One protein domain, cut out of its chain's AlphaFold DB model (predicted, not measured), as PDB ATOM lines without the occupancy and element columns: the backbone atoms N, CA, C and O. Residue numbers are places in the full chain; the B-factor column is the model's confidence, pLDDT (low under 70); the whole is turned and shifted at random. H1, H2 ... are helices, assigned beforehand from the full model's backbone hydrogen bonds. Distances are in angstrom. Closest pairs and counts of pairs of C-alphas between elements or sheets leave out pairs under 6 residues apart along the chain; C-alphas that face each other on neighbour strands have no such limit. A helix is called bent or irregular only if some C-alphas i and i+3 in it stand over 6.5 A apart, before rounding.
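What this domain is: This is residues 2 to 183 of the 435 residues of the protein "MYND-type domain-containing protein" of Peniophora sp. CBMAI 1063 (UniProt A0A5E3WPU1). Six helices, H1 to H6, form an up-and-down bundle, each running against the one before, stacked along the longest axis. H1 lies at one end, H4 and H5 in the middle; H7, H8 and H9 cap the other end, H8 crossing H5 and H9 crossing H6. The printed part has 182 residues with nine named helices, H1 to H9 in chain order, and no named strand: all helix. It is compact, with a radius of gyration of the C-alphas of 15.8 A and spans of 45 by 36 by 31 A.

How they stand to each other: Start at H1, residues 3 to 15; it forms a hairpin with H2, residues 19 to 31, closest C-alphas Tyr 14 and Leu 22, 5.6 A, at a shallow tilt of 22 degrees. H3, residues 38 to 61, touches H1 at C-alphas Ala 15 and Ala 54, 5.1 A. H4, residues 65 to 84, touches H2 at C-alphas Lys 30 and Val 74, 5.6 A. The hub H5, residues 96 to 107, touches five helices, among them H4 at C-alphas Gly 72 and Cys 103, 5.7 A. H6, residues 114 to 125, forms a hairpin with H5. H7, residues 135 to 149, touches H5 at C-alphas His 98 and Val 145, 6.3 A. H8, residues 151 to 163, and H9, residues 169 to 183, form a hairpin. Every O i to N i+4 pair is within hydrogen-bond range in H1, H2, H5, H6 and H7, but 13 of 20 in H3, 15 of 16 in H4, 7 of 9 in H8 and 9 of 11 in H9.

Where its parts are: Find C-alpha 3 at (39.818, -2.514, 15.976), where H1 begins. H3 spans 33.9 A, with a kink of 41 degrees near residue 46, and is irregular: C-alphas 57 and 60 are 7.7 A apart. H4 spans 29.0 A. H9, only just irregular with C-alphas 178 and 181 6.8 A apart, ends at C-alpha 183, (49.465, -45.231, 10.539).

The domain as a whole: The C-alphas farthest apart, Ser 2 and Phe 183, are 46.5 A apart. The printed part has no cut; the link from H4 to H5 is long. Its mean pLDDT is 80.4, with 33 residues under 70, among them 86 to 94 and 126 to 136.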
ATOM      1  N   SER A   2      41.340   1.380  13.477       63.34
ATOM      2  CA  SER A   2      40.360   0.288  13.410       63.34
ATOM      3  C   SER A   2      40.684  -0.752  14.485       63.34
ATOM      4  O   SER A   2      41.845  -0.907  14.889       63.34
ATOM      5  N   THR A   3      39.662  -1.449  14.977       69.31
ATOM      6  CA  THR A   3      39.818  -2.514  15.976       69.31
ATOM      7  C   THR A   3      40.848  -3.548  15.505       69.31
ATOM      8  O   THR A   3      41.694  -3.965  16.292       69.31
ATOM      9  N   ALA A   4      40.868  -3.857  14.202       64.62
ATOM     10  CA  ALA A   4      41.854  -4.729  13.569       64.62
ATOM     11  C   ALA A   4      43.295  -4.200  13.689       64.62
ATOM     12  O   ALA A   4      44.170  -4.928  14.141       64.62
ATOM     13  N   ALA A   5      43.554  -2.922  13.388       68.69
ATOM     14  CA  ALA A   5      44.901  -2.348  13.480       68.69
ATOM     15  C   ALA A   5      45.447  -2.337  14.921       68.69
ATOM     16  O   ALA A   5      46.633  -2.575  15.143       68.69
ATOM     17  N   SER A   6      44.583  -2.094  15.915       74.00
ATOM     18  CA  SER A   6      44.974  -2.189  17.327       74.00
ATOM     19  C   SER A   6      45.284  -3.628  17.740       74.00
ATOM     20  O   SER A   6      46.169  -3.838  18.566       74.00
ATOM     21  N   VAL A   7      44.554  -4.602  17.201       69.25
ATOM     22  CA  VAL A   7      44.759  -6.028  17.472       69.25
ATOM     23  C   VAL A   7      46.022  -6.533  16.789       69.25
ATOM     24  O   VAL A   7      46.769  -7.259  17.425       69.25
ATOM     25  N   VAL A   8      46.304  -6.105  15.558       68.94
ATOM     26  CA  VAL A   8      47.545  -6.402  14.825       68.94
ATOM     27  C   VAL A   8      48.762  -5.856  15.565       68.94
ATOM     28  O   VAL A   8      49.722  -6.587  15.795       68.94
ATOM     29  N   ALA A   9      48.713  -4.592  15.996       73.62
ATOM     30  CA  ALA A   9      49.796  -3.991  16.771       73.62
ATOM     31  C   ALA A   9      50.020  -4.740  18.093       73.62
ATOM     32  O   ALA A   9      51.157  -5.037  18.455       73.62
ATOM     33  N   ALA A  10      48.933  -5.108  18.775       71.06
ATOM     34  CA  ALA A  10      48.994  -5.879  20.006       71.06
ATOM     35  C   ALA A  10      49.542  -7.295  19.758       71.06
ATOM     36  O   ALA A  10      50.466  -7.714  20.436       71.06
ATOM     37  N   ALA A  11      49.040  -8.012  18.754       68.88
ATOM     38  CA  ALA A  11      49.524  -9.320  18.317       68.88
ATOM     39  C   ALA A  11      51.035  -9.304  18.040       68.88
ATOM     40  O   ALA A  11      51.755 -10.176  18.523       68.88
ATOM     41  N   HIS A  12      51.525  -8.276  17.346       70.38
ATOM     42  CA  HIS A  12      52.944  -8.126  17.043       70.38
ATOM     43  C   HIS A  12      53.792  -7.802  18.290       70.38
ATOM     44  O   HIS A  12      54.870  -8.377  18.472       70.38
ATOM     45  N   GLU A  13      53.300  -6.936  19.185       75.75
ATOM     46  CA  GLU A  13      53.935  -6.650  20.482       75.75
ATOM     47  C   GLU A  13      53.953  -7.897  21.385       75.75
ATOM     48  O   GLU A  13      54.917  -8.163  22.105       75.75
ATOM     49  N   TYR A  14      52.892  -8.697  21.351       70.56
ATOM     50  CA  TYR A  14      52.723  -9.878  22.190       70.56
ATOM     51  C   TYR A  14      53.530 -11.074  21.696       70.56
ATOM     52  O   TYR A  14      54.093 -11.786  22.522       70.56
ATOM     53  N   ALA A  15      53.664 -11.255  20.380       65.44
ATOM     54  CA  ALA A  15      54.524 -12.284  19.800       65.44
ATOM     55  C   ALA A  15      56.002 -12.121  20.204       65.44
ATOM     56  O   ALA A  15      56.751 -13.093  20.248       65.44
ATOM     57  N   THR A  16      56.413 -10.897  20.546       68.31
ATOM     58  CA  THR A  16      57.787 -10.560  20.941       68.31
ATOM     59  C   THR A  16      57.984 -10.436  22.459       68.31
ATOM     60  O   THR A  16      59.103 -10.189  22.909       68.31
ATOM     61  N   SER A  17      56.936 -10.622  23.278       62.66
ATOM     62  CA  SER A  17      56.988 -10.389  24.730       62.66
ATOM     63  C   SER A  17      56.426 -11.544  25.591       62.66
ATOM     64  O   SER A  17      55.890 -12.530  25.102       62.66
ATOM     65  N   ASN A  18      56.654 -11.461  26.910       74.44
ATOM     66  CA  ASN A  18      56.500 -12.531  27.916       74.44
ATOM     67  C   ASN A  18      55.133 -13.284  27.871       74.44
ATOM     68  O   ASN A  18      54.095 -12.624  27.771       74.44
ATOM     69  N   PRO A  19      55.078 -14.625  28.057       73.25
ATOM     70  CA  PRO A  19      53.868 -15.460  28.002       73.25
ATOM     71  C   PRO A  19      52.536 -14.971  28.605       73.25
ATOM     72  O   PRO A  19      51.494 -15.238  28.002       73.25
ATOM     73  N   PRO A  20      52.485 -14.265  29.755       77.19
ATOM     74  CA  PRO A  20      51.222 -13.753  30.295       77.19
ATOM     75  C   PRO A  20      50.471 -12.831  29.324       77.19
ATOM     76  O   PRO A  20      49.241 -12.835  29.292       77.19
ATOM     77  N   LYS A  21      51.210 -12.088  28.496       79.62
ATOM     78  CA  LYS A  21      50.655 -11.184  27.488       79.62
ATOM     79  C   LYS A  21      50.022 -11.932  26.306       79.62
ATOM     80  O   LYS A  21      48.996 -11.509  25.782       79.62
ATOM     81  N   LEU A  22      50.574 -13.088  25.934       79.94
ATOM     82  CA  LEU A  22      50.015 -13.929  24.875       79.94
ATOM     83  C   LEU A  22      48.633 -14.479  25.266       79.94
ATOM     84  O   LEU A  22      47.713 -14.481  24.451       79.94
ATOM     85  N   ARG A  23      48.440 -14.863  26.535       81.38
ATOM     86  CA  ARG A  23      47.122 -15.270  27.054       81.38
ATOM     87  C   ARG A  23      46.080 -14.157  26.898       81.38
ATOM     88  O   ARG A  23      44.961 -14.416  26.456       81.38
ATOM     89  N   GLU A  24      46.443 -12.925  27.246       83.12
ATOM     90  CA  GLU A  24      45.570 -11.761  27.077       83.12
ATOM     91  C   GLU A  24      45.231 -11.527  25.597       83.12
ATOM     92  O   GLU A  24      44.063 -11.316  25.265       83.12
ATOM     93  N   CYS A  25      46.216 -11.662  24.701       82.19
ATOM     94  CA  CYS A  25      46.012 -11.589  23.254       82.19
ATOM     95  C   CYS A  25      44.915 -12.554  22.784       82.19
ATOM     96  O   CYS A  25      43.940 -12.121  22.173       82.19
ATOM     97  N   PHE A  26      45.005 -13.836  23.151       83.25
ATOM     98  CA  PHE A  26      43.999 -14.841  22.795       83.25
ATOM     99  C   PHE A  26      42.608 -14.529  23.355       83.25
ATOM    100  O   PHE A  26      41.606 -14.739  22.673       83.25
ATOM    101  N   HIS A  27      42.519 -13.997  24.576       83.12
ATOM    102  CA  HIS A  27      41.237 -13.563  25.133       83.12
ATOM    103  C   HIS A  27      40.616 -12.410  24.342       83.12
ATOM    104  O   HIS A  27      39.407 -12.424  24.101       83.12
ATOM    105  N   ARG A  28      41.431 -11.440  23.913       81.75
ATOM    106  CA  ARG A  28      40.977 -10.304  23.098       81.75
ATOM    107  C   ARG A  28      40.586 -10.756  21.692       81.75
ATOM    108  O   ARG A  28      39.513 -10.385  21.235       81.75
ATOM    109  N   LEU A  29      41.387 -11.616  21.060       80.38
ATOM    110  CA  LEU A  29      41.092 -12.204  19.750       80.38
ATOM    111  C   LEU A  29      39.783 -12.996  19.761       80.38
ATOM    112  O   LEU A  29      38.957 -12.827  18.875       80.38
ATOM    113  N   LYS A  30      39.538 -13.789  20.807       80.31
ATOM    114  CA  LYS A  30      38.282 -14.533  20.966       80.31
ATOM    115  C   LYS A  30      37.047 -13.626  21.055       80.31
ATOM    116  O   LYS A  30      35.948 -14.051  20.704       80.31
ATOM    117  N   ALA A  31      37.208 -12.407  21.570       79.94
ATOM    118  CA  ALA A  31      36.131 -11.426  21.680       79.94
ATOM    119  C   ALA A  31      35.858 -10.678  20.361       79.94
ATOM    120  O   ALA A  31      34.815 -10.034  20.240       79.94
ATOM    121  N   LEU A  32      36.757 -10.769  19.374       71.12
ATOM    122  CA  LEU A  32      36.560 -10.216  18.033       71.12
ATOM    123  C   LEU A  32      35.607 -11.125  17.256       71.12
ATOM    124  O   LEU A  32      36.012 -12.002  16.501       71.12
ATOM    125  N   ASN A  33      34.313 -10.947  17.494       60.62
ATOM    126  CA  ASN A  33      33.275 -11.748  16.865       60.62
ATOM    127  C   ASN A  33      32.791 -11.093  15.543       60.62
ATOM    128  O   ASN A  33      32.269  -9.980  15.547       60.62
ATOM    129  N   VAL A  34      32.942 -11.839  14.440       57.50
ATOM    130  CA  VAL A  34      32.134 -11.947  13.189       57.50
ATOM    131  C   VAL A  34      31.983 -10.770  12.204       57.50
ATOM    132  O   VAL A  34      31.672 -11.039  11.052       57.50
ATOM    133  N   ASN A  35      32.230  -9.506  12.548       66.56
ATOM    134  CA  ASN A  35      31.907  -8.391  11.623       66.56
ATOM    135  C   ASN A  35      33.107  -7.767  10.891       66.56
ATOM    136  O   ASN A  35      33.031  -6.613  10.479       66.56
ATOM    137  N   MET A  36      34.212  -8.498  10.762       75.06
ATOM    138  CA  MET A  36      35.385  -8.016  10.031       75.06
ATOM    139  C   MET A  36      35.111  -8.076   8.529       75.06
ATOM    140  O   MET A  36      34.696  -9.123   8.030       75.06
ATOM    141  N   ASP A  37      35.330  -6.977   7.810       82.06
ATOM    142  CA  ASP A  37      35.262  -7.013   6.350       82.06
ATOM    143  C   ASP A  37      36.508  -7.694   5.743       82.06
ATOM    144  O   ASP A  37      37.496  -7.987   6.425       82.06
ATOM    145  N   ALA A  38      36.452  -7.993   4.444       81.06
ATOM    146  CA  ALA A  38      37.523  -8.714   3.761       81.06
ATOM    147  C   ALA A  38      38.865  -7.956   3.761       81.06
ATOM    148  O   ALA A  38      39.917  -8.598   3.713       81.06
ATOM    149  N   ASP A  39      38.855  -6.623   3.812       82.06
ATOM    150  CA  ASP A  39      40.069  -5.804   3.780       82.06
ATOM    151  C   ASP A  39      40.703  -5.704   5.172       82.06
ATOM    152  O   ASP A  39      41.920  -5.863   5.311       82.06
ATOM    153  N   GLU A  40      39.891  -5.549   6.221       80.94
ATOM    154  CA  GLU A  40      40.339  -5.668   7.611       80.94
ATOM    155  C   GLU A  40      40.946  -7.049   7.882       80.94
ATOM    156  O   GLU A  40      41.997  -7.156   8.524       80.94
ATOM    157  N   PHE A  41      40.329  -8.103   7.345       81.06
ATOM    158  CA  PHE A  41      40.835  -9.460   7.487       81.06
ATOM    159  C   PHE A  41      42.172  -9.657   6.768       81.06
ATOM    160  O   PHE A  41      43.120 -10.162   7.372       81.06
ATOM    161  N   LYS A  42      42.303  -9.193   5.517       80.81
ATOM    162  CA  LYS A  42      43.579  -9.228   4.776       80.81
ATOM    163  C   LYS A  42      44.708  -8.501   5.507       80.81
ATOM    164  O   LYS A  42      45.857  -8.916   5.392       80.81
ATOM    165  N   ALA A  43      44.398  -7.444   6.258       80.25
ATOM    166  CA  ALA A  43      45.379  -6.740   7.080       80.25
ATOM    167  C   ALA A  43      45.744  -7.505   8.367       80.25
ATOM    168  O   ALA A  43      46.896  -7.460   8.800       80.25
ATOM    169  N   LEU A  44      44.786  -8.209   8.980       80.12
ATOM    170  CA  LEU A  44      45.011  -9.003  10.191       80.12
ATOM    171  C   LEU A  44      45.822 -10.268   9.914       80.12
ATOM    172  O   LEU A  44      46.682 -10.649  10.705       80.12
ATOM    173  N   ALA A  45      45.511 -10.944   8.820       80.19
ATOM    174  CA  ALA A  45      45.889 -12.328   8.643       80.19
ATOM    175  C   ALA A  45      47.418 -12.576   8.586       80.19
ATOM    176  O   ALA A  45      47.866 -13.486   9.283       80.19
ATOM    177  N   PRO A  46      48.252 -11.734   7.933       80.50
ATOM    178  CA  PRO A  46      49.715 -11.846   8.020       80.50
ATOM    179  C   PRO A  46      50.277 -11.618   9.432       80.50
ATOM    180  O   PRO A  46      51.307 -12.172   9.801       80.50
ATOM    181  N   ALA A  47      49.611 -10.799  10.255       81.25
ATOM    182  CA  ALA A  47      50.051 -10.548  11.628       81.25
ATOM    183  C   ALA A  47      49.783 -11.739  12.558       81.25
ATOM    184  O   ALA A  47      50.430 -11.871  13.600       81.25
ATOM    185  N   MET A  48      48.834 -12.602  12.191       85.06
ATOM    186  CA  MET A  48      48.492 -13.784  12.974       85.06
ATOM    187  C   MET A  48      49.587 -14.851  12.931       85.06
ATOM    188  O   MET A  48      49.726 -15.579  13.910       85.06
ATOM    189  N   ASP A  49      50.423 -14.892  11.892       84.00
ATOM    190  CA  ASP A  49      51.532 -15.851  11.804       84.00
ATOM    191  C   ASP A  49      52.519 -15.701  12.962       84.00
ATOM    192  O   ASP A  49      52.842 -16.679  13.635       84.00
ATOM    193  N   ALA A  50      52.886 -14.463  13.306       83.25
ATOM    194  CA  ALA A  50      53.735 -14.195  14.464       83.25
ATOM    195  C   ALA A  50      53.085 -14.661  15.784       83.25
ATOM    196  O   ALA A  50      53.776 -15.122  16.695       83.25
ATOM    197  N   VAL A  51      51.755 -14.573  15.896       86.12
ATOM    198  CA  VAL A  51      51.011 -15.062  17.070       86.12
ATOM    199  C   VAL A  51      51.036 -16.586  17.130       86.12
ATOM    200  O   VAL A  51      51.226 -17.149  18.211       86.12
ATOM    201  N   TRP A  52      50.870 -17.259  15.992       89.81
ATOM    202  CA  TRP A  52      50.939 -18.715  15.885       89.81
ATOM    203  C   TRP A  52      52.336 -19.237  16.209       89.81
ATOM    204  O   TRP A  52      52.464 -20.170  17.003       89.81
ATOM    205  N   ASP A  53      53.380 -18.580  15.719       87.44
ATOM    206  CA  ASP A  53      54.772 -18.909  16.031       87.44
ATOM    207  C   ASP A  53      55.091 -18.728  17.515       87.44
ATOM    208  O   ASP A  53      55.685 -19.608  18.152       87.44
ATOM    209  N   ALA A  54      54.657 -17.612  18.102       86.88
ATOM    210  CA  ALA A  54      54.844 -17.345  19.522       86.88
ATOM    211  C   ALA A  54      54.086 -18.363  20.388       86.88
ATOM    212  O   ALA A  54      54.630 -18.894  21.362       86.88
ATOM    213  N   ALA A  55      52.850 -18.696  20.012       89.81
ATOM    214  CA  ALA A  55      52.046 -19.704  20.692       89.81
ATOM    215  C   ALA A  55      52.662 -21.098  20.584       89.81
ATOM    216  O   ALA A  55      52.762 -21.797  21.594       89.81
ATOM    217  N   TRP A  56      53.143 -21.491  19.407       91.50
ATOM    218  CA  TRP A  56      53.855 -22.751  19.251       91.50
ATOM    219  C   TRP A  56      55.118 -22.781  20.105       91.50
ATOM    220  O   TRP A  56      55.333 -23.740  20.845       91.50
ATOM    221  N   SER A  57      55.911 -21.713  20.099       89.25
ATOM    222  CA  SER A  57      57.122 -21.595  20.920       89.25
ATOM    223  C   SER A  57      56.819 -21.704  22.421       89.25
ATOM    224  O   SER A  57      57.577 -22.318  23.175       89.25
ATOM    225  N   TRP A  58      55.666 -21.191  22.861       88.75
ATOM    226  CA  TRP A  58      55.214 -21.254  24.251       88.75
ATOM    227  C   TRP A  58      54.465 -22.549  24.630       88.75
ATOM    228  O   TRP A  58      54.170 -22.765  25.808       88.75
ATOM    229  N   ARG A  59      54.191 -23.466  23.694       91.81
ATOM    230  CA  ARG A  59      53.336 -24.657  23.914       91.81
ATOM    231  C   ARG A  59      53.640 -25.463  25.181       91.81
ATOM    232  O   ARG A  59      52.723 -25.881  25.877       91.81
ATOM    233  N   ARG A  60      54.916 -25.624  25.548       87.38
ATOM    234  CA  ARG A  60      55.340 -26.371  26.754       87.38
ATOM    235  C   ARG A  60      54.944 -25.690  28.069       87.38
ATOM    236  O   ARG A  60      54.818 -26.355  29.097       87.38
ATOM    237  N   GLY A  61      54.748 -24.373  28.043       86.00
ATOM    238  CA  GLY A  61      54.248 -23.584  29.167       86.00
ATOM    239  C   GLY A  61      52.724 -23.632  29.324       86.00
ATOM    240  O   GLY A  61      52.231 -23.333  30.413       86.00
ATOM    241  N   MET A  62      51.983 -24.056  28.293       87.25
ATOM    242  CA  MET A  62      50.519 -24.159  28.312       87.25
ATOM    243  C   MET A  62      50.051 -25.394  29.094       87.25
ATOM    244  O   MET A  62      49.685 -26.424  28.530       87.25
ATOM    245  N   LYS A  63      50.083 -25.300  30.425       84.19
ATOM    246  CA  LYS A  63      49.606 -26.370  31.320       84.19
ATOM    247  C   LYS A  63      48.121 -26.249  31.667       84.19
ATOM    248  O   LYS A  63      47.506 -27.249  32.028       84.19
ATOM    249  N   ASP A  64      47.550 -25.048  31.576       87.50
ATOM    250  CA  ASP A  64      46.137 -24.814  31.876       87.50
ATOM    251  C   ASP A  64      45.261 -25.216  30.680       87.50
ATOM    252  O   ASP A  64      45.431 -24.730  29.559       87.50
ATOM    253  N   LEU A  65      44.272 -26.081  30.926       87.69
ATOM    254  CA  LEU A  65      43.266 -26.470  29.936       87.69
ATOM    255  C   LEU A  65      42.492 -25.261  29.392       87.69
ATOM    256  O   LEU A  65      42.019 -25.304  28.254       87.69
ATOM    257  N   LYS A  66      42.347 -24.188  30.180       88.38
ATOM    258  CA  LYS A  66      41.714 -22.942  29.731       88.38
ATOM    259  C   LYS A  66      42.533 -22.253  28.646       88.38
ATOM    260  O   LYS A  66      41.936 -21.799  27.675       88.38
ATOM    261  N   ASP A  67      43.858 -22.226  28.779       87.00
ATOM    262  CA  ASP A  67      44.750 -21.623  27.784       87.00
ATOM    263  C   ASP A  67      44.691 -22.399  26.477       87.00
ATOM    264  O   ASP A  67      44.382 -21.825  25.437       87.00
ATOM    265  N   LEU A  68      44.875 -23.720  26.552       88.56
ATOM    266  CA  LEU A  68      44.791 -24.608  25.392       88.56
ATOM    267  C   LEU A  68      43.445 -24.480  24.681       88.56
ATOM    268  O   LEU A  68      43.379 -24.416  23.456       88.56
ATOM    269  N   ASN A  69      42.356 -24.397  25.446       88.50
ATOM    270  CA  ASN A  69      41.040 -24.201  24.866       88.50
ATOM    271  C   ASN A  69      40.890 -22.821  24.210       88.50
ATOM    272  O   ASN A  69      40.256 -22.726  23.162       88.50
ATOM    273  N   SER A  70      41.417 -21.757  24.813       88.56
ATOM    274  CA  SER A  70      41.382 -20.417  24.217       88.56
ATOM    275  C   SER A  70      42.163 -20.384  22.908       88.56
ATOM    276  O   SER A  70      41.599 -19.963  21.904       88.56
ATOM    277  N   VAL A  71      43.389 -20.918  22.891       89.75
ATOM    278  CA  VAL A  71      44.220 -21.026  21.681       89.75
ATOM    279  C   VAL A  71      43.495 -21.806  20.591       89.75
ATOM    280  O   VAL A  71      43.300 -21.286  19.496       89.75
ATOM    281  N   GLY A  72      43.012 -23.009  20.908       89.62
ATOM    282  CA  GLY A  72      42.283 -23.832  19.947       89.62
ATOM    283  C   GLY A  72      41.007 -23.160  19.430       89.62
ATOM    284  O   GLY A  72      40.716 -23.243  18.243       89.62
ATOM    285  N   THR A  73      40.246 -22.478  20.296       89.94
ATOM    286  CA  THR A  73      39.014 -21.779  19.878       89.94
ATOM    287  C   THR A  73      39.335 -20.660  18.892       89.94
ATOM    288  O   THR A  73      38.672 -20.559  17.865       89.94
ATOM    289  N   VAL A  74      40.351 -19.845  19.185       89.38
ATOM    290  CA  VAL A  74      40.751 -18.743  18.301       89.38
ATOM    291  C   VAL A  74      41.314 -19.285  16.988       89.38
ATOM    292  O   VAL A  74      40.992 -18.746  15.940       89.38
ATOM    293  N   ALA A  75      42.083 -20.377  17.020       89.69
ATOM    294  CA  ALA A  75      42.573 -21.038  15.811       89.69
ATOM    295  C   ALA A  75      41.419 -21.516  14.911       89.69
ATOM    296  O   ALA A  75      41.422 -21.235  13.717       89.69
ATOM    297  N   VAL A  76      40.402 -22.173  15.478       89.56
ATOM    298  CA  VAL A  76      39.193 -22.597  14.746       89.56
ATOM    299  C   VAL A  76      38.465 -21.397  14.140       89.56
ATOM    300  O   VAL A  76      38.224 -21.377  12.937       89.56
ATOM    301  N   GLN A  77      38.186 -20.372  14.951       87.56
ATOM    302  CA  GLN A  77      37.513 -19.150  14.500       87.56
ATOM    303  C   GLN A  77      38.289 -18.447  13.388       87.56
ATOM    304  O   GLN A  77      37.689 -17.979  12.426       87.56
ATOM    305  N   PHE A  78      39.617 -18.386  13.503       86.38
ATOM    306  CA  PHE A  78      40.469 -17.784  12.489       86.38
ATOM    307  C   PHE A  78      40.306 -18.502  11.152       86.38
ATOM    308  O   PHE A  78      40.018 -17.844  10.161       86.38
ATOM    309  N   VAL A  79      40.391 -19.837  11.125       85.31
ATOM    310  CA  VAL A  79      40.191 -20.603   9.884       85.31
ATOM    311  C   VAL A  79      38.784 -20.446   9.321       85.31
ATOM    312  O   VAL A  79      38.628 -20.323   8.106       85.31
ATOM    313  N   ASP A  80      37.761 -20.422  10.173       85.00
ATOM    314  CA  ASP A  80      36.392 -20.174   9.722       85.00
ATOM    315  C   ASP A  80      36.282 -18.809   9.029       85.00
ATOM    316  O   ASP A  80      35.704 -18.727   7.945       85.00
ATOM    317  N   LEU A  81      36.911 -17.761   9.575       81.19
ATOM    318  CA  LEU A  81      36.997 -16.460   8.908       81.19
ATOM    319  C   LEU A  81      37.760 -16.548   7.580       81.19
ATOM    320  O   LEU A  81      37.272 -16.021   6.581       81.19
ATOM    321  N   CYS A  82      38.895 -17.252   7.532       78.62
ATOM    322  CA  CYS A  82      39.659 -17.451   6.294       78.62
ATOM    323  C   CYS A  82      38.782 -18.022   5.176       78.62
ATOM    324  O   CYS A  82      38.836 -17.543   4.050       78.62
ATOM    325  N   SER A  83      37.928 -18.998   5.501       75.50
ATOM    326  CA  SER A  83      37.054 -19.649   4.517       75.50
ATOM    327  C   SER A  83      36.000 -18.717   3.901       75.50
ATOM    328  O   SER A  83      35.472 -19.013   2.833       75.50
ATOM    329  N   THR A  84      35.715 -17.572   4.533       75.81
ATOM    330  CA  THR A  84      34.811 -16.547   3.981       75.81
ATOM    331  C   THR A  84      35.499 -15.588   3.008       75.81
ATOM    332  O   THR A  84      34.824 -14.882   2.259       75.81
ATOM    333  N   VAL A  85      36.836 -15.568   2.985       74.94
ATOM    334  CA  VAL A  85      37.640 -14.676   2.148       74.94
ATOM    335  C   VAL A  85      38.382 -15.524   1.118       74.94
ATOM    336  O   VAL A  85      39.475 -16.007   1.387       74.94
ATOM    337  N   GLU A  86      37.825 -15.651  -0.094       66.44
ATOM    338  CA  GLU A  86      38.324 -16.512  -1.196       66.44
ATOM    339  C   GLU A  86      39.829 -16.366  -1.532       66.44
ATOM    340  O   GLU A  86      40.408 -17.207  -2.218       66.44
ATOM    341  N   SER A  87      40.478 -15.294  -1.066       62.97
ATOM    342  CA  SER A  87      41.876 -14.955  -1.360       62.97
ATOM    343  C   SER A  87      42.871 -15.241  -0.232       62.97
ATOM    344  O   SER A  87      44.072 -15.140  -0.483       62.97
ATOM    345  N   PHE A  88      42.432 -15.596   0.982       63.03
ATOM    346  CA  PHE A  88      43.352 -15.815   2.101       63.03
ATOM    347  C   PHE A  88      43.544 -17.300   2.407       63.03
ATOM    348  O   PHE A  88      42.586 -18.034   2.636       63.03
ATOM    349  N   ARG A  89      44.806 -17.740   2.425       65.56
ATOM    350  CA  ARG A  89      45.170 -19.152   2.559       65.56
ATOM    351  C   ARG A  89      46.107 -19.343   3.749       65.56
ATOM    352  O   ARG A  89      47.271 -18.975   3.658       65.56
ATOM    353  N   PRO A  90      45.642 -19.929   4.862       60.12
ATOM    354  CA  PRO A  90      46.402 -19.946   6.115       60.12
ATOM    355  C   PRO A  90      47.516 -20.993   6.145       60.12
ATOM    356  O   PRO A  90      48.148 -21.167   7.181       60.12
ATOM    357  N   TRP A  91      47.707 -21.752   5.063       58.44
ATOM    358  CA  TRP A  91      48.657 -22.864   5.038       58.44
ATOM    359  C   TRP A  91      50.117 -22.403   5.010       58.44
ATOM    360  O   TRP A  91      50.986 -23.128   5.482       58.44
ATOM    361  N   ASP A  92      50.374 -21.186   4.528       56.66
ATOM    362  CA  ASP A  92      51.705 -20.569   4.596       56.66
ATOM    363  C   ASP A  92      52.063 -20.123   6.025       56.66
ATOM    364  O   ASP A  92      53.210 -19.774   6.301       56.66
ATOM    365  N   SER A  93      51.098 -20.185   6.951       61.31
ATOM    366  CA  SER A  93      51.354 -20.004   8.371       61.31
ATOM    367  C   SER A  93      52.160 -21.167   8.932       61.31
ATOM    368  O   SER A  93      51.717 -22.319   8.929       61.31
ATOM    369  N   SER A  94      53.320 -20.862   9.501       69.75
ATOM    370  CA  SER A  94      54.298 -21.845   9.971       69.75
ATOM    371  C   SER A  94      53.749 -22.822  11.020       69.75
ATOM    372  O   SER A  94      54.082 -24.008  10.979       69.75
ATOM    373  N   HIS A  95      52.879 -22.386  11.946       89.06
ATOM    374  CA  HIS A  95      52.494 -23.225  13.097       89.06
ATOM    375  C   HIS A  95      51.000 -23.322  13.443       89.06
ATOM    376  O   HIS A  95      50.646 -24.010  14.407       89.06
ATOM    377  N   LEU A  96      50.089 -22.729  12.669       90.12
ATOM    378  CA  LEU A  96      48.648 -22.892  12.917       90.12
ATOM    379  C   LEU A  96      48.188 -24.372  12.855       90.12
ATOM    380  O   LEU A  96      47.530 -24.824  13.802       90.12
ATOM    381  N   PRO A  97      48.568 -25.172  11.836       89.44
ATOM    382  CA  PRO A  97      48.244 -26.602  11.801       89.44
ATOM    383  C   PRO A  97      48.807 -27.382  13.004       89.44
ATOM    384  O   PRO A  97      48.115 -28.222  13.587       89.44
ATOM    385  N   HIS A  98      50.037 -27.050  13.420       91.69
ATOM    386  CA  HIS A  98      50.709 -27.632  14.585       91.69
ATOM    387  C   HIS A  98      49.901 -27.400  15.869       91.69
ATOM    388  O   HIS A  98      49.645 -28.332  16.637       91.69
ATOM    389  N   LEU A  99      49.446 -26.163  16.086       92.31
ATOM    390  CA  LEU A  99      48.655 -25.779  17.256       92.31
ATOM    391  C   LEU A  99      47.280 -26.444  17.287       92.31
ATOM    392  O   LEU A  99      46.858 -26.888  18.358       92.31
ATOM    393  N   LEU A 100      46.592 -26.548  16.147       92.44
ATOM    394  CA  LEU A 100      45.301 -27.239  16.054       92.44
ATOM    395  C   LEU A 100      45.433 -28.708  16.468       92.44
ATOM    396  O   LEU A 100      44.679 -29.180  17.326       92.44
ATOM    397  N   LEU A 101      46.432 -29.410  15.927       91.62
ATOM    398  CA  LEU A 101      46.678 -30.812  16.257       91.62
ATOM    399  C   LEU A 101      47.124 -30.984  17.717       91.62
ATOM    400  O   LEU A 101      46.638 -31.873  18.422       91.62
ATOM    401  N   TYR A 102      47.978 -30.089  18.214       93.31
ATOM    402  CA  TYR A 102      48.405 -30.076  19.614       93.31
ATOM    403  C   TYR A 102      47.234 -29.879  20.578       93.31
ATOM    404  O   TYR A 102      47.096 -30.628  21.552       93.31
ATOM    405  N   CYS A 103      46.353 -28.918  20.289       93.19
ATOM    406  CA  CYS A 103      45.141 -28.683  21.067       93.19
ATOM    407  C   CYS A 103      44.221 -29.905  21.030       93.19
ATOM    408  O   CYS A 103      43.764 -30.337  22.090       93.19
ATOM    409  N   ALA A 104      44.013 -30.517  19.858       92.50
ATOM    410  CA  ALA A 104      43.213 -31.733  19.724       92.50
ATOM    411  C   ALA A 104      43.730 -32.853  20.640       92.50
ATOM    412  O   ALA A 104      42.968 -33.449  21.404       92.50
ATOM    413  N   VAL A 105      45.040 -33.096  20.654       91.69
ATOM    414  CA  VAL A 105      45.644 -34.129  21.505       91.69
ATOM    415  C   VAL A 105      45.560 -33.776  22.984       91.69
ATOM    416  O   VAL A 105      45.135 -34.620  23.779       91.69
ATOM    417  N   LYS A 106      45.949 -32.568  23.404       93.06
ATOM    418  CA  LYS A 106      45.956 -32.209  24.835       93.06
ATOM    419  C   LYS A 106      44.547 -32.104  25.421       93.06
ATOM    420  O   LYS A 106      44.347 -32.482  26.574       93.06
ATOM    421  N   LEU A 107      43.563 -31.663  24.637       90.50
ATOM    422  CA  LEU A 107      42.177 -31.498  25.085       90.50
ATOM    423  C   LEU A 107      41.324 -32.762  24.938       90.50
ATOM    424  O   LEU A 107      40.181 -32.759  25.399       90.50
ATOM    425  N   ARG A 108      41.857 -33.850  24.362       90.75
ATOM    426  CA  ARG A 108      41.073 -35.035  23.973       90.75
ATOM    427  C   ARG A 108      40.146 -35.583  25.051       90.75
ATOM    428  O   ARG A 108      39.038 -36.001  24.741       90.75
ATOM    429  N   ASN A 109      40.579 -35.593  26.310       88.56
ATOM    430  CA  ASN A 109      39.806 -36.148  27.429       88.56
ATOM    431  C   ASN A 109      38.850 -35.145  28.090       88.56
ATOM    432  O   ASN A 109      38.142 -35.511  29.022       88.56
ATOM    433  N   HIS A 110      38.840 -33.892  27.641       86.88
ATOM    434  CA  HIS A 110      38.118 -32.805  28.299       86.88
ATOM    435  C   HIS A 110      37.077 -32.145  27.394       86.88
ATOM    436  O   HIS A 110      36.143 -31.531  27.909       86.88
ATOM    437  N   ARG A 111      37.236 -32.223  26.067       81.38
ATOM    438  CA  ARG A 111      36.369 -31.548  25.092       81.38
ATOM    439  C   ARG A 111      36.237 -32.346  23.790       81.38
ATOM    440  O   ARG A 111      37.102 -33.174  23.504       81.38
ATOM    441  N   PRO A 112      35.192 -32.077  22.983       80.38
ATOM    442  CA  PRO A 112      35.132 -32.546  21.603       80.38
ATOM    443  C   PRO A 112      36.361 -32.056  20.830       80.38
ATOM    444  O   PRO A 112      36.631 -30.858  20.790       80.38
ATOM    445  N   VAL A 113      37.110 -32.990  20.250       87.81
ATOM    446  CA  VAL A 113      38.294 -32.699  19.419       87.81
ATOM    447  C   VAL A 113      37.934 -32.477  17.958       87.81
ATOM    448  O   VAL A 113      38.730 -31.928  17.201       87.81
ATOM    449  N   ASP A 114      36.723 -32.890  17.595       84.75
ATOM    450  CA  ASP A 114      36.162 -32.888  16.254       84.75
ATOM    451  C   ASP A 114      36.357 -31.534  15.541       84.75
ATOM    452  O   ASP A 114      36.883 -31.556  14.429       84.75
ATOM    453  N   PRO A 115      36.088 -30.363  16.169       87.88
ATOM    454  CA  PRO A 115      36.257 -29.077  15.491       87.88
ATOM    455  C   PRO A 115      37.707 -28.781  15.090       87.88
ATOM    456  O   PRO A 115      37.943 -28.194  14.041       87.88
ATOM    457  N   PHE A 116      38.693 -29.205  15.892       90.38
ATOM    458  CA  PHE A 116      40.109 -28.976  15.579       90.38
ATOM    459  C   PHE A 116      40.555 -29.809  14.380       90.38
ATOM    460  O   PHE A 116      41.267 -29.310  13.514       90.38
ATOM    461  N   ILE A 117      40.123 -31.071  14.326       87.75
ATOM    462  CA  ILE A 117      40.466 -31.994  13.238       87.75
ATOM    463  C   ILE A 117      39.734 -31.618  11.949       87.75
ATOM    464  O   ILE A 117      40.327 -31.661  10.874       87.75
ATOM    465  N   GLU A 118      38.480 -31.181  12.051       84.62
ATOM    466  CA  GLU A 118      37.716 -30.674  10.912       84.62
ATOM    467  C   GLU A 118      38.365 -29.440  10.287       84.62
ATOM    468  O   GLU A 118      38.552 -29.371   9.072       84.62
ATOM    469  N   VAL A 119      38.732 -28.468  11.123       87.06
ATOM    470  CA  VAL A 119      39.416 -27.246  10.695       87.06
ATOM    471  C   VAL A 119      40.775 -27.557  10.082       87.06
ATOM    472  O   VAL A 119      41.094 -27.031   9.020       87.06
ATOM    473  N   LEU A 120      41.558 -28.431  10.718       86.50
ATOM    474  CA  LEU A 120      42.858 -28.847  10.201       86.50
ATOM    475  C   LEU A 120      42.731 -29.482   8.813       86.50
ATOM    476  O   LEU A 120      43.536 -29.200   7.936       86.50
ATOM    477  N   CYS A 121      41.706 -30.301   8.593       80.75
ATOM    478  CA  CYS A 121      41.466 -30.907   7.291       80.75
ATOM    479  C   CYS A 121      41.049 -29.889   6.227       80.75
ATOM    480  O   CYS A 121      41.606 -29.900   5.133       80.75
ATOM    481  N   ARG A 122      40.139 -28.961   6.554       80.88
ATOM    482  CA  ARG A 122      39.786 -27.860   5.639       80.88
ATOM    483  C   ARG A 122      41.016 -27.053   5.232       80.88
ATOM    484  O   ARG A 122      41.234 -26.850   4.045       80.88
ATOM    485  N   LEU A 123      41.872 -26.703   6.196       79.62
ATOM    486  CA  LEU A 123      43.143 -26.027   5.923       79.62
ATOM    487  C   LEU A 123      44.021 -26.771   4.909       79.62
ATOM    488  O   LEU A 123      44.678 -26.127   4.095       79.62
ATOM    489  N   MET A 124      44.043 -28.104   4.960       73.25
ATOM    490  CA  MET A 124      44.811 -28.906   4.009       73.25
ATOM    491  C   MET A 124      44.180 -28.939   2.617       73.25
ATOM    492  O   MET A 124      44.906 -28.846   1.629       73.25
ATOM    493  N   HIS A 125      42.852 -29.074   2.527       70.94
ATOM    494  CA  HIS A 125      42.142 -29.143   1.242       70.94
ATOM    495  C   HIS A 125      42.106 -27.806   0.504       70.94
ATOM    496  O   HIS A 125      42.206 -27.785  -0.720       70.94
ATOM    497  N   ASP A 126      42.017 -26.693   1.232       67.06
ATOM    498  CA  ASP A 126      41.927 -25.351   0.645       67.06
ATOM    499  C   ASP A 126      43.302 -24.799   0.187       67.06
ATOM    500  O   ASP A 126      43.403 -23.686  -0.349       67.06
ATOM    501  N   SER A 127      44.388 -25.565   0.354       58.12
ATOM    502  CA  SER A 127      45.746 -25.180  -0.059       58.12
ATOM    503  C   SER A 127      45.961 -25.380  -1.579       58.12
ATOM    504  O   SER A 127      45.698 -26.468  -2.092       58.12
ATOM    505  N   PRO A 128      46.441 -24.374  -2.351       43.38
ATOM    506  CA  PRO A 128      46.650 -24.445  -3.798       43.38
ATOM    507  C   PRO A 128      47.991 -25.120  -4.094       43.38
ATOM    508  O   PRO A 128      48.901 -24.527  -4.667       43.38
ATOM    509  N   GLY A 129      48.134 -26.364  -3.668       45.47
ATOM    510  CA  GLY A 129      49.127 -27.276  -4.219       45.47
ATOM    511  C   GLY A 129      48.439 -28.194  -5.225       45.47
ATOM    512  O   GLY A 129      47.240 -28.446  -5.075       45.47
ATOM    513  N   PRO A 130      49.135 -28.707  -6.254       34.00
ATOM    514  CA  PRO A 130      48.576 -29.785  -7.062       34.00
ATOM    515  C   PRO A 130      48.134 -30.895  -6.102       34.00
ATOM    516  O   PRO A 130      48.899 -31.224  -5.206       34.00
ATOM    517  N   ALA A 131      46.894 -31.374  -6.248       40.34
ATOM    518  CA  ALA A 131      46.282 -32.491  -5.522       40.34
ATOM    519  C   ALA A 131      47.287 -33.315  -4.690       40.34
ATOM    520  O   ALA A 131      48.157 -33.958  -5.272       40.34
ATOM    521  N   PHE A 132      47.128 -33.292  -3.359       45.88
ATOM    522  CA  PHE A 132      48.147 -33.561  -2.329       45.88
ATOM    523  C   PHE A 132      49.123 -32.395  -2.116       45.88
ATOM    524  O   PHE A 132      50.153 -32.294  -2.780       45.88
ATOM    525  N   VAL A 133      48.900 -31.609  -1.052       45.06
ATOM    526  CA  VAL A 133      50.027 -31.095  -0.253       45.06
ATOM    527  C   VAL A 133      51.001 -32.264  -0.123       45.06
ATOM    528  O   VAL A 133      50.624 -33.302   0.425       45.06
ATOM    529  N   GLY A 134      52.177 -32.153  -0.750       49.94
ATOM    530  CA  GLY A 134      53.107 -33.267  -0.863       49.94
ATOM    531  C   GLY A 134      53.259 -33.939   0.496       49.94
ATOM    532  O   GLY A 134      53.336 -33.262   1.524       49.94
ATOM    533  N   THR A 135      53.276 -35.270   0.505       54.97
ATOM    534  CA  THR A 135      53.483 -36.096   1.705       54.97
ATOM    535  C   THR A 135      54.640 -35.601   2.587       54.97
ATOM    536  O   THR A 135      54.660 -35.884   3.781       54.97
ATOM    537  N   SER A 136      55.566 -34.816   2.024       62.56
ATOM    538  CA  SER A 136      56.617 -34.075   2.714       62.56
ATOM    539  C   SER A 136      56.114 -33.038   3.728       62.56
ATOM    540  O   SER A 136      56.509 -33.134   4.883       62.56
ATOM    541  N   SER A 137      55.254 -32.074   3.376       71.31
ATOM    542  CA  SER A 137      54.859 -30.991   4.303       71.31
ATOM    543  C   SER A 137      53.975 -31.499   5.442       71.31
ATOM    544  O   SER A 137      54.218 -31.179   6.605       71.31
ATOM    545  N   TRP A 138      52.993 -32.352   5.129       75.44
ATOM    546  CA  TRP A 138      52.209 -33.049   6.155       75.44
ATOM    547  C   TRP A 138      53.100 -33.974   6.986       75.44
ATOM    548  O   TRP A 138      52.956 -34.070   8.203       75.44
ATOM    549  N   GLY A 139      54.064 -34.623   6.333       77.81
ATOM    550  CA  GLY A 139      55.014 -35.490   6.997       77.81
ATOM    551  C   GLY A 139      55.881 -34.757   8.021       77.81
ATOM    552  O   GLY A 139      56.062 -35.285   9.119       77.81
ATOM    553  N   THR A 140      56.359 -33.556   7.690       82.88
ATOM    554  CA  THR A 140      57.101 -32.666   8.595       82.88
ATOM    555  C   THR A 140      56.232 -32.225   9.765       82.88
ATOM    556  O   THR A 140      56.622 -32.427  10.910       82.88
ATOM    557  N   LEU A 141      55.018 -31.738   9.497       85.00
ATOM    558  CA  LEU A 141      54.061 -31.345  10.535       85.00
ATOM    559  C   LEU A 141      53.773 -32.492  11.513       85.00
ATOM    560  O   LEU A 141      53.833 -32.320  12.733       85.00
ATOM    561  N   LEU A 142      53.511 -33.692  10.993       83.19
ATOM    562  CA  LEU A 142      53.325 -34.876  11.826       83.19
ATOM    563  C   LEU A 142      54.574 -35.212  12.638       83.19
ATOM    564  O   LEU A 142      54.424 -35.550  13.807       83.19
ATOM    565  N   ASN A 143      55.776 -35.114  12.060       85.81
ATOM    566  CA  ASN A 143      57.029 -35.368  12.778       85.81
ATOM    567  C   ASN A 143      57.196 -34.406  13.956       85.81
ATOM    568  O   ASN A 143      57.393 -34.856  15.083       85.81
ATOM    569  N   GLU A 144      57.035 -33.104  13.729       88.81
ATOM    570  CA  GLU A 144      57.199 -32.085  14.770       88.81
ATOM    571  C   GLU A 144      56.181 -32.248  15.906       88.81
ATOM    572  O   GLU A 144      56.514 -32.166  17.093       88.81
ATOM    573  N   VAL A 145      54.921 -32.528  15.563       86.69
ATOM    574  CA  VAL A 145      53.872 -32.761  16.564       86.69
ATOM    575  C   VAL A 145      54.077 -34.098  17.285       86.69
ATOM    576  O   VAL A 145      53.847 -34.188  18.496       86.69
ATOM    577  N   GLN A 146      54.528 -35.135  16.577       87.88
ATOM    578  CA  GLN A 146      54.846 -36.449  17.139       87.88
ATOM    579  C   GLN A 146      56.005 -36.368  18.136       87.88
ATOM    580  O   GLN A 146      55.897 -36.965  19.209       87.88
ATOM    581  N   GLU A 147      57.080 -35.647  17.819       88.56
ATOM    582  CA  GLU A 147      58.221 -35.437  18.723       88.56
ATOM    583  C   GLU A 147      57.789 -34.783  20.040       88.56
ATOM    584  O   GLU A 147      58.283 -35.130  21.112       88.56
ATOM    585  N   GLU A 148      56.819 -33.872  19.978       90.06
ATOM    586  CA  GLU A 148      56.337 -33.145  21.149       90.06
ATOM    587  C   GLU A 148      55.303 -33.930  21.979       90.06
ATOM    588  O   GLU A 148      55.271 -33.823  23.207       90.06
ATOM    589  N   LEU A 149      54.411 -34.690  21.338       89.00
ATOM    590  CA  LEU A 149      53.255 -35.312  22.008       89.00
ATOM    591  C   LEU A 149      53.380 -36.820  22.201       89.00
ATOM    592  O   LEU A 149      52.663 -37.395  23.028       89.00
ATOM    593  N   GLY A 150      54.272 -37.449  21.447       90.06
ATOM    594  CA  GLY A 150      54.400 -38.888  21.332       90.06
ATOM    595  C   GLY A 150      53.337 -39.505  20.422       90.06
ATOM    596  O   GLY A 150      52.148 -39.171  20.465       90.06
ATOM    597  N   THR A 151      53.771 -40.503  19.656       88.94
ATOM    598  CA  THR A 151      52.961 -41.305  18.731       88.94
ATOM    599  C   THR A 151      51.650 -41.797  19.356       88.94
ATOM    600  O   THR A 151      50.577 -41.539  18.824       88.94
ATOM    601  N   LYS A 152      51.696 -42.411  20.549       90.00
ATOM    602  CA  LYS A 152      50.507 -42.984  21.213       90.00
ATOM    603  C   LYS A 152      49.396 -41.959  21.462       90.00
ATOM    604  O   LYS A 152      48.214 -42.265  21.299       90.00
ATOM    605  N   ALA A 153      49.757 -40.752  21.900       90.75
ATOM    606  CA  ALA A 153      48.775 -39.715  22.196       90.75
ATOM    607  C   ALA A 153      48.105 -39.222  20.912       90.75
ATOM    608  O   ALA A 153      46.883 -39.058  20.895       90.75
ATOM    609  N   LEU A 154      48.892 -39.058  19.850       90.06
ATOM    610  CA  LEU A 154      48.415 -38.627  18.546       90.06
ATOM    611  C   LEU A 154      47.466 -39.663  17.923       90.06
ATOM    612  O   LEU A 154      46.319 -39.335  17.618       90.06
ATOM    613  N   SER A 155      47.864 -40.936  17.877       90.81
ATOM    614  CA  SER A 155      47.015 -42.038  17.400       90.81
ATOM    615  C   SER A 155      45.697 -42.138  18.152       90.81
ATOM    616  O   SER A 155      44.653 -42.365  17.548       90.81
ATOM    617  N   SER A 156      45.720 -41.926  19.474       92.62
ATOM    618  CA  SER A 156      44.511 -42.020  20.297       92.62
ATOM    619  C   SER A 156      43.436 -40.995  19.923       92.62
ATOM    620  O   SER A 156      42.257 -41.256  20.155       92.62
ATOM    621  N   VAL A 157      43.812 -39.848  19.342       92.38
ATOM    622  CA  VAL A 157      42.848 -38.854  18.839       92.38
ATOM    623  C   VAL A 157      42.155 -39.383  17.591       92.38
ATOM    624  O   VAL A 157      40.927 -39.431  17.558       92.38
ATOM    625  N   PHE A 158      42.925 -39.838  16.602       91.94
ATOM    626  CA  PHE A 158      42.376 -40.354  15.349       91.94
ATOM    627  C   PHE A 158      41.526 -41.603  15.576       91.94
ATOM    628  O   PHE A 158      40.374 -41.638  15.152       91.94
ATOM    629  N   LEU A 159      42.022 -42.577  16.346       93.00
ATOM    630  CA  LEU A 159      41.253 -43.777  16.690       93.00
ATOM    631  C   LEU A 159      39.964 -43.444  17.445       93.00
ATOM    632  O   LEU A 159      38.934 -44.071  17.216       93.00
ATOM    633  N   ARG A 160      39.974 -42.437  18.326       92.62
ATOM    634  CA  ARG A 160      38.756 -41.994  19.020       92.62
ATOM    635  C   ARG A 160      37.721 -41.429  18.051       92.62
ATOM    636  O   ARG A 160      36.539 -41.718  18.212       92.62
ATOM    637  N   ILE A 161      38.149 -40.649  17.062       91.00
ATOM    638  CA  ILE A 161      37.259 -40.084  16.040       91.00
ATOM    639  C   ILE A 161      36.698 -41.195  15.146       91.00
ATOM    640  O   ILE A 161      35.485 -41.241  14.926       91.00
ATOM    641  N   LEU A 162      37.556 -42.120  14.706       92.19
ATOM    642  CA  LEU A 162      37.184 -43.273  13.881       92.19
ATOM    643  C   LEU A 162      36.231 -44.235  14.603       92.19
ATOM    644  O   LEU A 162      35.335 -44.787  13.972       92.19
ATOM    645  N   ASN A 163      36.358 -44.408  15.920       92.88
ATOM    646  CA  ASN A 163      35.485 -45.296  16.699       92.88
ATOM    647  C   ASN A 163      34.171 -44.655  17.149       92.88
ATOM    648  O   ASN A 163      33.240 -45.354  17.550       92.88
ATOM    649  N   ARG A 164      34.058 -43.327  17.102       91.06
ATOM    650  CA  ARG A 164      32.857 -42.636  17.566       91.06
ATOM    651  C   ARG A 164      31.749 -42.717  16.509       91.06
ATOM    652  O   ARG A 164      31.882 -42.267  15.374       91.06
ATOM    653  N   THR A 165      30.613 -43.287  16.907       87.06
ATOM    654  CA  THR A 165      29.443 -43.499  16.034       87.06
ATOM    655  C   THR A 165      28.719 -42.204  15.671       87.06
ATOM    656  O   THR A 165      28.069 -42.139  14.634       87.06
ATOM    657  N   THR A 166      28.853 -41.168  16.502       84.19
ATOM    658  CA  THR A 166      28.228 -39.850  16.315       84.19
ATOM    659  C   THR A 166      29.138 -38.841  15.611       84.19
ATOM    660  O   THR A 166      28.816 -37.654  15.593       84.19
ATOM    661  N   THR A 167      30.314 -39.259  15.138       82.75
ATOM    662  CA  THR A 167      31.262 -38.366  14.463       82.75
ATOM    663  C   THR A 167      30.635 -37.831  13.183       82.75
ATOM    664  O   THR A 167      30.134 -38.601  12.362       82.75
ATOM    665  N   HIS A 168      30.674 -36.512  13.000       87.06
ATOM    666  CA  HIS A 168      30.239 -35.910  11.749       87.06
ATOM    667  C   HIS A 168      31.161 -36.355  10.604       87.06
ATOM    668  O   HIS A 168      32.376 -36.444  10.753       87.06
ATOM    669  N   PHE A 169      30.593 -36.664   9.445       83.62
ATOM    670  CA  PHE A 169      31.318 -37.393   8.407       83.62
ATOM    671  C   PHE A 169      32.458 -36.620   7.732       83.62
ATOM    672  O   PHE A 169      33.412 -37.255   7.292       83.62
ATOM    673  N   SER A 170      32.413 -35.282   7.704       81.12
ATOM    674  CA  SER A 170      33.579 -34.474   7.293       81.12
ATOM    675  C   SER A 170      34.772 -34.722   8.219       81.12
ATOM    676  O   SER A 170      35.893 -34.886   7.755       81.12
ATOM    677  N   VAL A 171      34.519 -34.833   9.525       86.00
ATOM    678  CA  VAL A 171      35.530 -35.126  10.552       86.00
ATOM    679  C   VAL A 171      36.032 -36.560  10.427       86.00
ATOM    680  O   VAL A 171      37.209 -36.825  10.648       86.00
ATOM    681  N   LEU A 172      35.151 -37.491  10.054       88.00
ATOM    682  CA  LEU A 172      35.546 -38.872   9.800       88.00
ATOM    683  C   LEU A 172      36.502 -38.964   8.605       88.00
ATOM    684  O   LEU A 172      37.565 -39.567   8.731       88.00
ATOM    685  N   GLN A 173      36.140 -38.335   7.483       86.81
ATOM    686  CA  GLN A 173      36.986 -38.268   6.293       86.81
ATOM    687  C   GLN A 173      38.330 -37.607   6.615       86.81
ATOM    688  O   GLN A 173      39.379 -38.174   6.333       86.81
ATOM    689  N   ALA A 174      38.289 -36.466   7.305       85.12
ATOM    690  CA  ALA A 174      39.464 -35.757   7.787       85.12
ATOM    691  C   ALA A 174      40.391 -36.649   8.615       85.12
ATOM    692  O   ALA A 174      41.590 -36.710   8.369       85.12
ATOM    693  N   ALA A 175      39.844 -37.360   9.601       88.00
ATOM    694  CA  ALA A 175      40.630 -38.234  10.459       88.00
ATOM    695  C   ALA A 175      41.280 -39.385   9.685       88.00
ATOM    696  O   ALA A 175      42.387 -39.788  10.036       88.00
ATOM    697  N   MET A 176      40.621 -39.894   8.641       89.06
ATOM    698  CA  MET A 176      41.208 -40.873   7.730       89.06
ATOM    699  C   MET A 176      42.364 -40.255   6.931       89.06
ATOM    700  O   MET A 176      43.484 -40.743   7.016       89.06
ATOM    701  N   GLU A 177      42.139 -39.134   6.244       85.00
ATOM    702  CA  GLU A 177      43.156 -38.468   5.409       85.00
ATOM    703  C   GLU A 177      44.397 -38.055   6.208       85.00
ATOM    704  O   GLU A 177      45.527 -38.282   5.779       85.00
ATOM    705  N   LEU A 178      44.188 -37.496   7.399       84.12
ATOM    706  CA  LEU A 178      45.252 -37.070   8.308       84.12
ATOM    707  C   LEU A 178      45.959 -38.269   8.961       84.12
ATOM    708  O   LEU A 178      47.179 -38.257   9.142       84.12
ATOM    709  N   GLY A 179      45.193 -39.295   9.340       85.81
ATOM    710  CA  GLY A 179      45.677 -40.450  10.091       85.81
ATOM    711  C   GLY A 179      46.391 -41.498   9.236       85.81
ATOM    712  O   GLY A 179      47.278 -42.179   9.738       85.81
ATOM    713  N   PHE A 180      46.070 -41.636   7.949       86.88
ATOM    714  CA  PHE A 180      46.650 -42.687   7.101       86.88
ATOM    715  C   PHE A 180      48.155 -42.592   6.892       86.88
ATOM    716  O   PHE A 180      48.835 -43.578   7.192       86.88
ATOM    717  N   PRO A 181      48.720 -41.437   6.481       83.88
ATOM    718  CA  PRO A 181      50.168 -41.318   6.320       83.88
ATOM    719  C   PRO A 181      50.911 -41.613   7.622       83.88
ATOM    720  O   PRO A 181      52.069 -42.008   7.617       83.88
ATOM    721  N   MET A 182      50.232 -41.402   8.746       84.44
ATOM    722  CA  MET A 182      50.748 -41.610  10.080       84.44
ATOM    723  C   MET A 182      50.728 -43.099  10.471       84.44
ATOM    724  O   MET A 182      51.736 -43.623  10.936       84.44
ATOM    725  N   PHE A 183      49.615 -43.802  10.237       86.19
ATOM    726  CA  PHE A 183      49.465 -45.231  10.539       86.19
ATOM    727  C   PHE A 183      50.343 -46.141   9.675       86.19
ATOM    728  O   PHE A 183      50.735 -47.215  10.135       86.19
TER     729      PHE A 183